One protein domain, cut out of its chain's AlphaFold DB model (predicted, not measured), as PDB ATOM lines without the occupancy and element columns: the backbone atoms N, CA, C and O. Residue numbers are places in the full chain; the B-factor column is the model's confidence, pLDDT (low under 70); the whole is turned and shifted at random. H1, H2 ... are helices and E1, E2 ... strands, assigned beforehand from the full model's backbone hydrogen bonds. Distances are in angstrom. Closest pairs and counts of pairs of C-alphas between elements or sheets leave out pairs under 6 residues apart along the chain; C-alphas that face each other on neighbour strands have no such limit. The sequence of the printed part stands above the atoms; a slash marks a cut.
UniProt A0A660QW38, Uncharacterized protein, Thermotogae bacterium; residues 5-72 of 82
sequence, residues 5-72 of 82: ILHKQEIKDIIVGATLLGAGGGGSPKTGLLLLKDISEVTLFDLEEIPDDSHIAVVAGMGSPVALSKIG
ATOM      1  N   ILE A   5      13.917  20.807 -37.048       96.81
ATOM      2  CA  ILE A   5      12.691  20.808 -36.243       96.81
ATOM      3  C   ILE A   5      11.579  21.425 -37.093       96.81
ATOM      4  O   ILE A   5      11.754  22.506 -37.649       96.81
ATOM      5  N   LEU A   6      10.469  20.704 -37.236       97.50
ATOM      6  CA  LEU A   6       9.258  21.172 -37.898       97.50
ATOM      7  C   LEU A   6       8.278  21.666 -36.843       97.50
ATOM      8  O   LEU A   6       7.900  20.908 -35.945       97.50
ATOM      9  N   HIS A   7       7.829  22.906 -36.985       96.75
ATOM     10  CA  HIS A   7       6.758  23.456 -36.166       96.75
ATOM     11  C   HIS A   7       5.406  23.369 -36.887       96.75
ATOM     12  O   HIS A   7       5.272  22.831 -37.989       96.75
ATOM     13  N   LYS A   8       4.355  23.889 -36.241       97.06
ATOM     14  CA  LYS A   8       2.970  23.743 -36.713       97.06
ATOM     15  C   LYS A   8       2.744  24.224 -38.149       97.06
ATOM     16  O   LYS A   8       1.943  23.613 -38.851       97.06
ATOM     17  N   GLN A   9       3.401  25.300 -38.582       97.12
ATOM     18  CA  GLN A   9       3.183  25.842 -39.925       97.12
ATOM     19  C   GLN A   9       3.764  24.910 -40.995       97.12
ATOM     20  O   GLN A   9       3.051  24.541 -41.923       97.12
ATOM     21  N   GLU A  10       4.993  24.429 -40.822       97.94
ATOM     22  CA  GLU A  10       5.616  23.490 -41.757       97.94
ATOM     23  C   GLU A  10       4.856  22.160 -41.822       97.94
ATOM     24  O   GLU A  10       4.647  21.619 -42.907       97.94
ATOM     25  N   ILE A  11       4.379  21.649 -40.680       97.75
ATOM     26  CA  ILE A  11       3.565  20.424 -40.653       97.75
ATOM     27  C   ILE A  11       2.228  20.651 -41.378       97.75
ATOM     28  O   ILE A  11       1.771  19.785 -42.124       97.75
ATOM     29  N   LYS A  12       1.609  21.827 -41.215       97.56
ATOM     30  CA  LYS A  12       0.391  22.202 -41.947       97.56
ATOM     31  C   LYS A  12       0.629  22.244 -43.458       97.56
ATOM     32  O   LYS A  12      -0.195  21.718 -44.206       97.56
ATOM     33  N   ASP A  13       1.739  22.825 -43.898       97.94
ATOM     34  CA  ASP A  13       2.091  22.895 -45.319       97.94
ATOM     35  C   ASP A  13       2.354  21.496 -45.897       97.94
ATOM     36  O   ASP A  13       1.886  21.188 -46.996       97.94
ATOM     37  N   ILE A  14       2.986  20.605 -45.123       97.44
ATOM     38  CA  ILE A  14       3.151  19.187 -45.481       97.44
ATOM     39  C   ILE A  14       1.795  18.488 -45.618       97.44
ATOM     40  O   ILE A  14       1.590  17.782 -46.601       97.44
ATOM     41  N   ILE A  15       0.845  18.696 -44.697       97.12
ATOM     42  CA  ILE A  15      -0.501  18.098 -44.795       97.12
ATOM     43  C   ILE A  15      -1.187  18.512 -46.106       97.12
ATOM     44  O   ILE A  15      -1.768  17.671 -46.798       97.12
ATOM     45  N   VAL A  16      -1.114  19.795 -46.472       97.25
ATOM     46  CA  VAL A  16      -1.729  20.311 -47.706       97.25
ATOM     47  C   VAL A  16      -1.017  19.765 -48.946       97.25
ATOM     48  O   VAL A  16      -1.680  19.261 -49.855       97.25
ATOM     49  N   GLY A  17       0.317  19.806 -48.973       98.19
ATOM     50  CA  GLY A  17       1.114  19.270 -50.077       98.19
ATOM     51  C   GLY A  17       0.901  17.768 -50.274       98.19
ATOM     52  O   GLY A  17       0.634  17.327 -51.390       98.19
ATOM     53  N   ALA A  18       0.920  16.986 -49.193       97.69
ATOM     54  CA  ALA A  18       0.663  15.548 -49.226       97.69
ATOM     55  C   ALA A  18      -0.758  15.223 -49.705       97.69
ATOM     56  O   ALA A  18      -0.947  14.259 -50.439       97.69
ATOM     57  N   THR A  19      -1.751  16.049 -49.360       96.69
ATOM     58  CA  THR A  19      -3.122  15.887 -49.871       96.69
ATOM     59  C   THR A  19      -3.173  16.048 -51.391       96.69
ATOM     60  O   THR A  19      -3.818  15.252 -52.071       96.69
ATOM     61  N   LEU A  20      -2.476  17.053 -51.935       97.44
ATOM     62  CA  LEU A  20      -2.377  17.253 -53.383       97.44
ATOM     63  C   LEU A  20      -1.659  16.073 -54.057       97.44
ATOM     64  O   LEU A  20      -2.158  15.521 -55.037       97.44
ATOM     65  N   LEU A  21      -0.510  15.670 -53.509       98.25
ATOM     66  CA  LEU A  21       0.309  14.575 -54.038       98.25
ATOM     67  C   LEU A  21      -0.348  13.195 -53.870       98.25
ATOM     68  O   LEU A  21      -0.019  12.268 -54.603       98.25
ATOM     69  N   GLY A  22      -1.308  13.063 -52.954       96.50
ATOM     70  CA  GLY A  22      -2.067  11.839 -52.706       96.50
ATOM     71  C   GLY A  22      -3.101  11.493 -53.782       96.50
ATOM     72  O   GLY A  22      -3.728  10.441 -53.680       96.50
ATOM     73  N   ALA A  23      -3.307  12.352 -54.790       96.88
ATOM     74  CA  ALA A  23      -4.145  12.089 -55.969       96.88
ATOM     75  C   ALA A  23      -5.567  11.565 -55.653       96.88
ATOM     76  O   ALA A  23      -6.115  10.731 -56.372       96.88
ATOM     77  N   GLY A  24      -6.171  12.059 -54.566       92.62
ATOM     78  CA  GLY A  24      -7.510  11.666 -54.104       92.62
ATOM     79  C   GLY A  24      -7.535  10.612 -52.988       92.62
ATOM     80  O   GLY A  24      -8.607  10.328 -52.455       92.62
ATOM     81  N   GLY A  25      -6.379  10.061 -52.606       93.44
ATOM     82  CA  GLY A  25      -6.198   9.144 -51.477       93.44
ATOM     83  C   GLY A  25      -5.389   9.748 -50.319       93.44
ATOM     84  O   GLY A  25      -5.329  10.961 -50.148       93.44
ATOM     85  N   GLY A  26      -4.776   8.887 -49.496       93.00
ATOM     86  CA  GLY A  26      -3.852   9.293 -48.418       93.00
ATOM     87  C   GLY A  26      -4.505   9.764 -47.110       93.00
ATOM     88  O   GLY A  26      -3.809  10.024 -46.134       93.00
ATOM     89  N   GLY A  27      -5.838   9.827 -47.063       92.69
ATOM     90  CA  GLY A  27      -6.594  10.296 -45.902       92.69
ATOM     91  C   GLY A  27      -7.029  11.758 -46.023       92.69
ATOM     92  O   GLY A  27      -6.629  12.489 -46.923       92.69
ATOM     93  N   SER A  28      -7.922  12.190 -45.130       92.25
ATOM     94  CA  SER A  28      -8.494  13.539 -45.198       92.25
ATOM     95  C   SER A  28      -7.544  14.595 -44.610       92.25
ATOM     96  O   SER A  28      -7.126  14.433 -43.456       92.25
ATOM     97  N   PRO A  29      -7.313  15.743 -45.286       94.38
ATOM     98  CA  PRO A  29      -6.574  16.866 -44.700       94.38
ATOM     99  C   PRO A  29      -7.223  17.370 -43.409       94.38
ATOM    100  O   PRO A  29      -6.528  17.774 -42.480       94.38
ATOM    101  N   LYS A  30      -8.558  17.306 -43.305       92.12
ATOM    102  CA  LYS A  30      -9.288  17.724 -42.102       92.12
ATOM    103  C   LYS A  30      -8.861  16.905 -40.884       92.12
ATOM    104  O   LYS A  30      -8.663  17.472 -39.816       92.12
ATOM    105  N   THR A  31      -8.694  15.595 -41.050       89.50
ATOM    106  CA  THR A  31      -8.231  14.708 -39.977       89.50
ATOM    107  C   THR A  31      -6.785  15.017 -39.591       89.50
ATOM    108  O   THR A  31      -6.497  15.141 -38.403       89.50
ATOM    109  N   GLY A  32      -5.894  15.220 -40.569       91.81
ATOM    110  CA  GLY A  32      -4.503  15.611 -40.301       91.81
ATOM    111  C   GLY A  32      -4.392  16.937 -39.534       91.81
ATOM    112  O   GLY A  32      -3.629  17.047 -38.578       91.81
ATOM    113  N   LEU A  33      -5.213  17.930 -39.883       93.38
ATOM    114  CA  LEU A  33      -5.253  19.220 -39.180       93.38
ATOM    115  C   LEU A  33      -5.822  19.122 -37.757       93.38
ATOM    116  O   LEU A  33      -5.477  19.945 -36.911       93.38
ATOM    117  N   LEU A  34      -6.702  18.152 -37.486       90.94
ATOM    118  CA  LEU A  34      -7.178  17.884 -36.127       90.94
ATOM    119  C   LEU A  34      -6.062  17.291 -35.264       90.94
ATOM    120  O   LEU A  34      -5.850  17.796 -34.167       90.94
ATOM    121  N   LEU A  35      -5.316  16.313 -35.787       88.62
ATOM    122  CA  LEU A  35      -4.150  15.726 -35.113       88.62
ATOM    123  C   LEU A  35      -3.072  16.760 -34.776       88.62
ATOM    124  O   LEU A  35      -2.501  16.742 -33.691       88.62
ATOM    125  N   LEU A  36      -2.819  17.700 -35.690       93.06
ATOM    126  CA  LEU A  36      -1.813  18.748 -35.502       93.06
ATOM    127  C   LEU A  36      -2.073  19.638 -34.272       93.06
ATOM    128  O   LEU A  36      -1.167  20.324 -33.798       93.06
ATOM    129  N   LYS A  37      -3.298  19.658 -33.731       91.38
ATOM    130  CA  LYS A  37      -3.597  20.429 -32.516       91.38
ATOM    131  C   LYS A  37      -2.775  19.950 -31.321       91.38
ATOM    132  O   LYS A  37      -2.303  20.805 -30.566       91.38
ATOM    133  N   ASP A  38      -2.546  18.643 -31.244       90.88
ATOM    134  CA  ASP A  38      -1.876  17.961 -30.135       90.88
ATOM    135  C   ASP A  38      -0.369  17.752 -30.386       90.88
ATOM    136  O   ASP A  38       0.340  17.236 -29.529       90.88
ATOM    137  N   ILE A  39       0.144  18.189 -31.544       92.06
ATOM    138  CA  ILE A  39       1.562  18.100 -31.918       92.06
ATOM    139  C   ILE A  39       2.201  19.490 -31.802       92.06
ATOM    140  O   ILE A  39       1.754  20.449 -32.435       92.06
ATOM    141  N   SER A  40       3.257  19.620 -30.995       93.31
ATOM    142  CA  SER A  40       4.019  20.870 -30.852       93.31
ATOM    143  C   SER A  40       5.120  21.005 -31.902       93.31
ATOM    144  O   SER A  40       5.222  22.041 -32.561       93.31
ATOM    145  N   GLU A  41       5.921  19.956 -32.064       96.25
ATOM    146  CA  GLU A  41       7.042  19.896 -32.994       96.25
ATOM    147  C   GLU A  41       7.345  18.454 -33.408       96.25
ATOM    148  O   GLU A  41       7.017  17.505 -32.694       96.25
ATOM    149  N   VAL A  42       7.982  18.300 -34.566       95.75
ATOM    150  CA  VAL A  42       8.448  17.009 -35.085       95.75
ATOM    151  C   VAL A  42       9.892  17.159 -35.535       95.75
ATOM    152  O   VAL A  42      10.237  18.104 -36.241       95.75
ATOM    153  N   THR A  43      10.752  16.221 -35.147       95.69
ATOM    154  CA  THR A  43      12.104  16.153 -35.704       95.69
ATOM    155  C   THR A  43      12.065  15.465 -37.066       95.69
ATOM    156  O   THR A  43      11.626  14.322 -37.158       95.69
ATOM    157  N   LEU A  44      12.563  16.141 -38.098       94.56
ATOM    158  CA  LEU A  44      12.828  15.566 -39.410       94.56
ATOM    159  C   LEU A  44      14.314  15.201 -39.511       94.56
ATOM    160  O   LEU A  44      15.180  16.066 -39.352       94.56
ATOM    161  N   PHE A  45      14.577  13.925 -39.778       92.38
ATOM    162  CA  PHE A  45      15.914  13.380 -40.007       92.38
ATOM    163  C   PHE A  45      16.182  13.225 -41.501       92.38
ATOM    164  O   PHE A  45      15.266  12.911 -42.266       92.38
ATOM    165  N   ASP A  46      17.437  13.426 -41.896       91.56
ATOM    166  CA  ASP A  46      17.920  12.971 -43.198       91.56
ATOM    167  C   ASP A  46      18.172  11.453 -43.158       91.56
ATOM    168  O   ASP A  46      18.506  10.908 -42.105       91.56
ATOM    169  N   LEU A  47      18.020  10.763 -44.290       89.31
ATOM    170  CA  LEU A  47      18.297   9.327 -44.372       89.31
ATOM    171  C   LEU A  47      19.777   9.024 -44.117       89.31
ATOM    172  O   LEU A  47      20.081   8.020 -43.484       89.31
ATOM    173  N   GLU A  48      20.681   9.908 -44.543       92.56
ATOM    174  CA  GLU A  48      22.131   9.767 -44.339       92.56
ATOM    175  C   GLU A  48      22.542   9.869 -42.856       92.56
ATOM    176  O   GLU A  48      23.661   9.517 -42.488       92.56
ATOM    177  N   GLU A  49      21.650  10.365 -41.993       90.06
ATOM    178  CA  GLU A  49      21.876  10.497 -40.548       90.06
ATOM    179  C   GLU A  49      21.440   9.250 -39.764       90.06
ATOM    180  O   GLU A  49      21.711   9.158 -38.563       90.06
ATOM    181  N   ILE A  50      20.770   8.296 -40.418       90.88
ATOM    182  CA  ILE A  50      20.267   7.075 -39.794       90.88
ATOM    183  C   ILE A  50      21.267   5.931 -40.025       90.88
ATOM    184  O   ILE A  50      21.554   5.614 -41.176       90.88
ATOM    185  N   PRO A  51      21.790   5.286 -38.964       93.88
ATOM    186  CA  PRO A  51      22.645   4.108 -39.107       93.88
ATOM    187  C   PRO A  51      21.962   2.975 -39.882       93.88
ATOM    188  O   PRO A  51      20.780   2.707 -39.659       93.88
ATOM    189  N   ASP A  52      22.720   2.264 -40.721       94.56
ATOM    190  CA  ASP A  52      22.215   1.168 -41.566       94.56
ATOM    191  C   ASP A  52      21.577   0.013 -40.770       94.56
ATOM    192  O   ASP A  52      20.729  -0.713 -41.287       94.56
ATOM    193  N   ASP A  53      21.973  -0.170 -39.509       96.06
ATOM    194  CA  ASP A  53      21.465  -1.196 -38.592       96.06
ATOM    195  C   ASP A  53      20.290  -0.713 -37.717       96.06
ATOM    196  O   ASP A  53      19.840  -1.412 -36.800       96.06
ATOM    197  N   SER A  54      19.758   0.479 -38.003       95.00
ATOM    198  CA  SER A  54      18.615   1.041 -37.287       95.00
ATOM    199  C   SER A  54      17.318   0.294 -37.583       95.00
ATOM    200  O   SER A  54      17.041  -0.132 -38.703       95.00
ATOM    201  N   HIS A  55      16.453   0.219 -36.572       94.25
ATOM    202  CA  HIS A  55      15.096  -0.296 -36.730       94.25
ATOM    203  C   HIS A  55      14.134   0.864 -36.985       94.25
ATOM    204  O   HIS A  55      14.025   1.779 -36.170       94.25
ATOM    205  N   ILE A  56      13.415   0.814 -38.107       91.88
ATOM    206  CA  ILE A  56      12.436   1.828 -38.509       91.88
ATOM    207  C   ILE A  56      11.072   1.155 -38.649       91.88
ATOM    208  O   ILE A  56      10.956   0.090 -39.254       91.88
ATOM    209  N   ALA A  57      10.034   1.789 -38.109       93.44
ATOM    210  CA  ALA A  57       8.653   1.364 -38.287       93.44
ATOM    211  C   ALA A  57       7.911   2.351 -39.191       93.44
ATOM    212  O   ALA A  57       7.995   3.567 -39.007       93.44
ATOM    213  N   VAL A  58       7.146   1.824 -40.146       92.44
ATOM    214  CA  VAL A  58       6.177   2.622 -40.901       92.44
ATOM    215  C   VAL A  58       4.878   2.649 -40.108       92.44
ATOM    216  O   VAL A  58       4.284   1.602 -39.855       92.44
ATOM    217  N   VAL A  59       4.432   3.845 -39.726       90.12
ATOM    218  CA  VAL A  59       3.175   4.048 -38.996       90.12
ATOM    219  C   VAL A  59       2.172   4.738 -39.910       90.12
ATOM    220  O   VAL A  59       2.465   5.780 -40.498       90.12
ATOM    221  N   ALA A  60       0.979   4.161 -40.024       89.88
ATOM    222  CA  ALA A  60      -0.123   4.725 -40.791       89.88
ATOM    223  C   ALA A  60      -1.465   4.385 -40.133       89.88
ATOM    224  O   ALA A  60      -1.625   3.323 -39.534       89.88
ATOM    225  N   GLY A  61      -2.446   5.276 -40.281       87.75
ATOM    226  CA  GLY A  61      -3.829   4.974 -39.921       87.75
ATOM    227  C   GLY A  61      -4.486   4.073 -40.961       87.75
ATOM    228  O   GLY A  61      -4.461   4.390 -42.149       87.75
ATOM    229  N   MET A  62      -5.115   2.986 -40.516       88.62
ATOM    230  CA  MET A  62      -5.854   2.055 -41.371       88.62
ATOM    231  C   MET A  62      -7.266   1.846 -40.822       88.62
ATOM    232  O   MET A  62      -7.445   1.656 -39.624       88.62
ATOM    233  N   GLY A  63      -8.279   1.878 -41.695       89.19
ATOM    234  CA  GLY A  63      -9.669   1.618 -41.313       89.19
ATOM    235  C   GLY A  63     -10.673   2.565 -41.964       89.19
ATOM    236  O   GLY A  63     -10.426   3.132 -43.028       89.19
ATOM    237  N   SER A  64     -11.836   2.719 -41.324       90.06
ATOM    238  CA  SER A  64     -12.957   3.513 -41.841       90.06
ATOM    239  C   SER A  64     -12.723   5.021 -41.668       90.06
ATOM    240  O   SER A  64     -12.665   5.501 -40.529       90.06
ATOM    241  N   PRO A  65     -12.710   5.816 -42.759       89.19
ATOM    242  CA  PRO A  65     -12.670   7.275 -42.655       89.19
ATOM    243  C   PRO A  65     -13.870   7.844 -41.882       89.19
ATOM    244  O   PRO A  65     -13.758   8.864 -41.200       89.19
ATOM    245  N   VAL A  66     -15.025   7.173 -41.957       88.88
ATOM    246  CA  VAL A  66     -16.248   7.576 -41.248       88.88
ATOM    247  C   VAL A  66     -16.093   7.391 -39.740       88.88
ATOM    248  O   VAL A  66     -16.437   8.304 -38.994       88.88
ATOM    249  N   ALA A  67     -15.540   6.263 -39.286       88.00
ATOM    250  CA  ALA A  67     -15.285   6.045 -37.860       88.00
ATOM    251  C   ALA A  67     -14.302   7.094 -37.318       88.00
ATOM    252  O   ALA A  67     -14.602   7.795 -36.350       88.00
ATOM    253  N   LEU A  68     -13.184   7.297 -38.025       87.06
ATOM    254  CA  LEU A  68     -12.147   8.240 -37.613       87.06
ATOM    255  C   LEU A  68     -12.643   9.692 -37.581       87.06
ATOM    256  O   LEU A  68     -12.295  10.449 -36.680       87.06
ATOM    257  N   SER A  69     -13.487  10.092 -38.536       83.69
ATOM    258  CA  SER A  69     -14.059  11.447 -38.565       83.69
ATOM    259  C   SER A  69     -15.083  11.723 -37.458       83.69
ATOM    260  O   SER A  69     -15.255  12.884 -37.088       83.69
ATOM    261  N   LYS A  70     -15.753  10.690 -36.929       84.75
ATOM    262  CA  LYS A  70     -16.730  10.813 -35.834       84.75
ATOM    263  C   LYS A  70     -16.074  10.751 -34.458       84.75
ATOM    264  O   LYS A  70     -16.410  11.548 -33.588       84.75
ATOM    265  N   ILE A  71     -15.173   9.791 -34.267       83.50
ATOM    266  CA  ILE A  71     -14.598   9.454 -32.958       83.50
ATOM    267  C   ILE A  71     -13.304  10.240 -32.699       83.50
ATOM    268  O   ILE A  71     -12.983  10.535 -31.547       83.50
ATOM    269  N   GLY A  72     -12.596  10.623 -33.766       80.19
ATOM    270  CA  GLY A  72     -11.252  11.181 -33.690       80.19
ATOM    271  C   GLY A  72     -10.203  10.117 -33.368       80.19
ATOM    272  O   GLY A  72     -10.509   8.939 -33.190       80.19
TER     273      GLY A  72
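This is residues 5 to 72 of the 82 residues of an uncharacterized protein of Thermotogae bacterium (UniProt A0A660QW38). Two helices side by side, H1 and the shorter H2, make a helical hairpin, with the small helix H3 close to H2. A long open loop joins E1 to H3, and its residues 46 to 59 stick out from the body. The printed part has 68 residues with three named helices and one named strand, in the order H1, H2, E1, H3, and the class is mostly helix. The whole is loose, with a radius of gyration of the C-alphas of 14.1 A, and elongated, spanning 40 by 25 by 25 A.

H1, residues 8 to 21, and H2, residues 29 to 38, touch and form a helical hairpin. Their closest C-alphas, those of Ile 15 and Pro 29, are 6.2 A apart. They run opposite ways at a shallow tilt of 21 degrees. H3, residues 65 to 71, is close to H2 but not clearly touching, and the closest C-alphas, those of Thr 31 and Ser 69, are 6.8 A apart. These two run the same way at a shallow tilt of 34.9 degrees, only just short of steep. H1 and H3 are apart. E1, residues 42 to 44, pairs with no named strand, but its residues 42 to 43 pair antiparallel with residues 5 to 6. H1 and E1 are only just apart, at 8.2 A. Every O i to N i+4 pair is within hydrogen-bond range in H1 and H3, and 4 of 6 in H2.

H1 begins at C-alpha 8 (2.970, 23.743, -36.713) and is 19.8 A long. H2 is 15.3 A long, E1 6.3 A and H3 10.1 A. H3 ends at C-alpha 71 (-14.598, 9.454, -32.958).

The C-alphas farthest apart, those of Asp 52 and Lys 70, are 40.5 A apart. The link from E1 to H3 is long, with 20 residues. The printed part has no cut, and no printed residue has a pLDDT under 70.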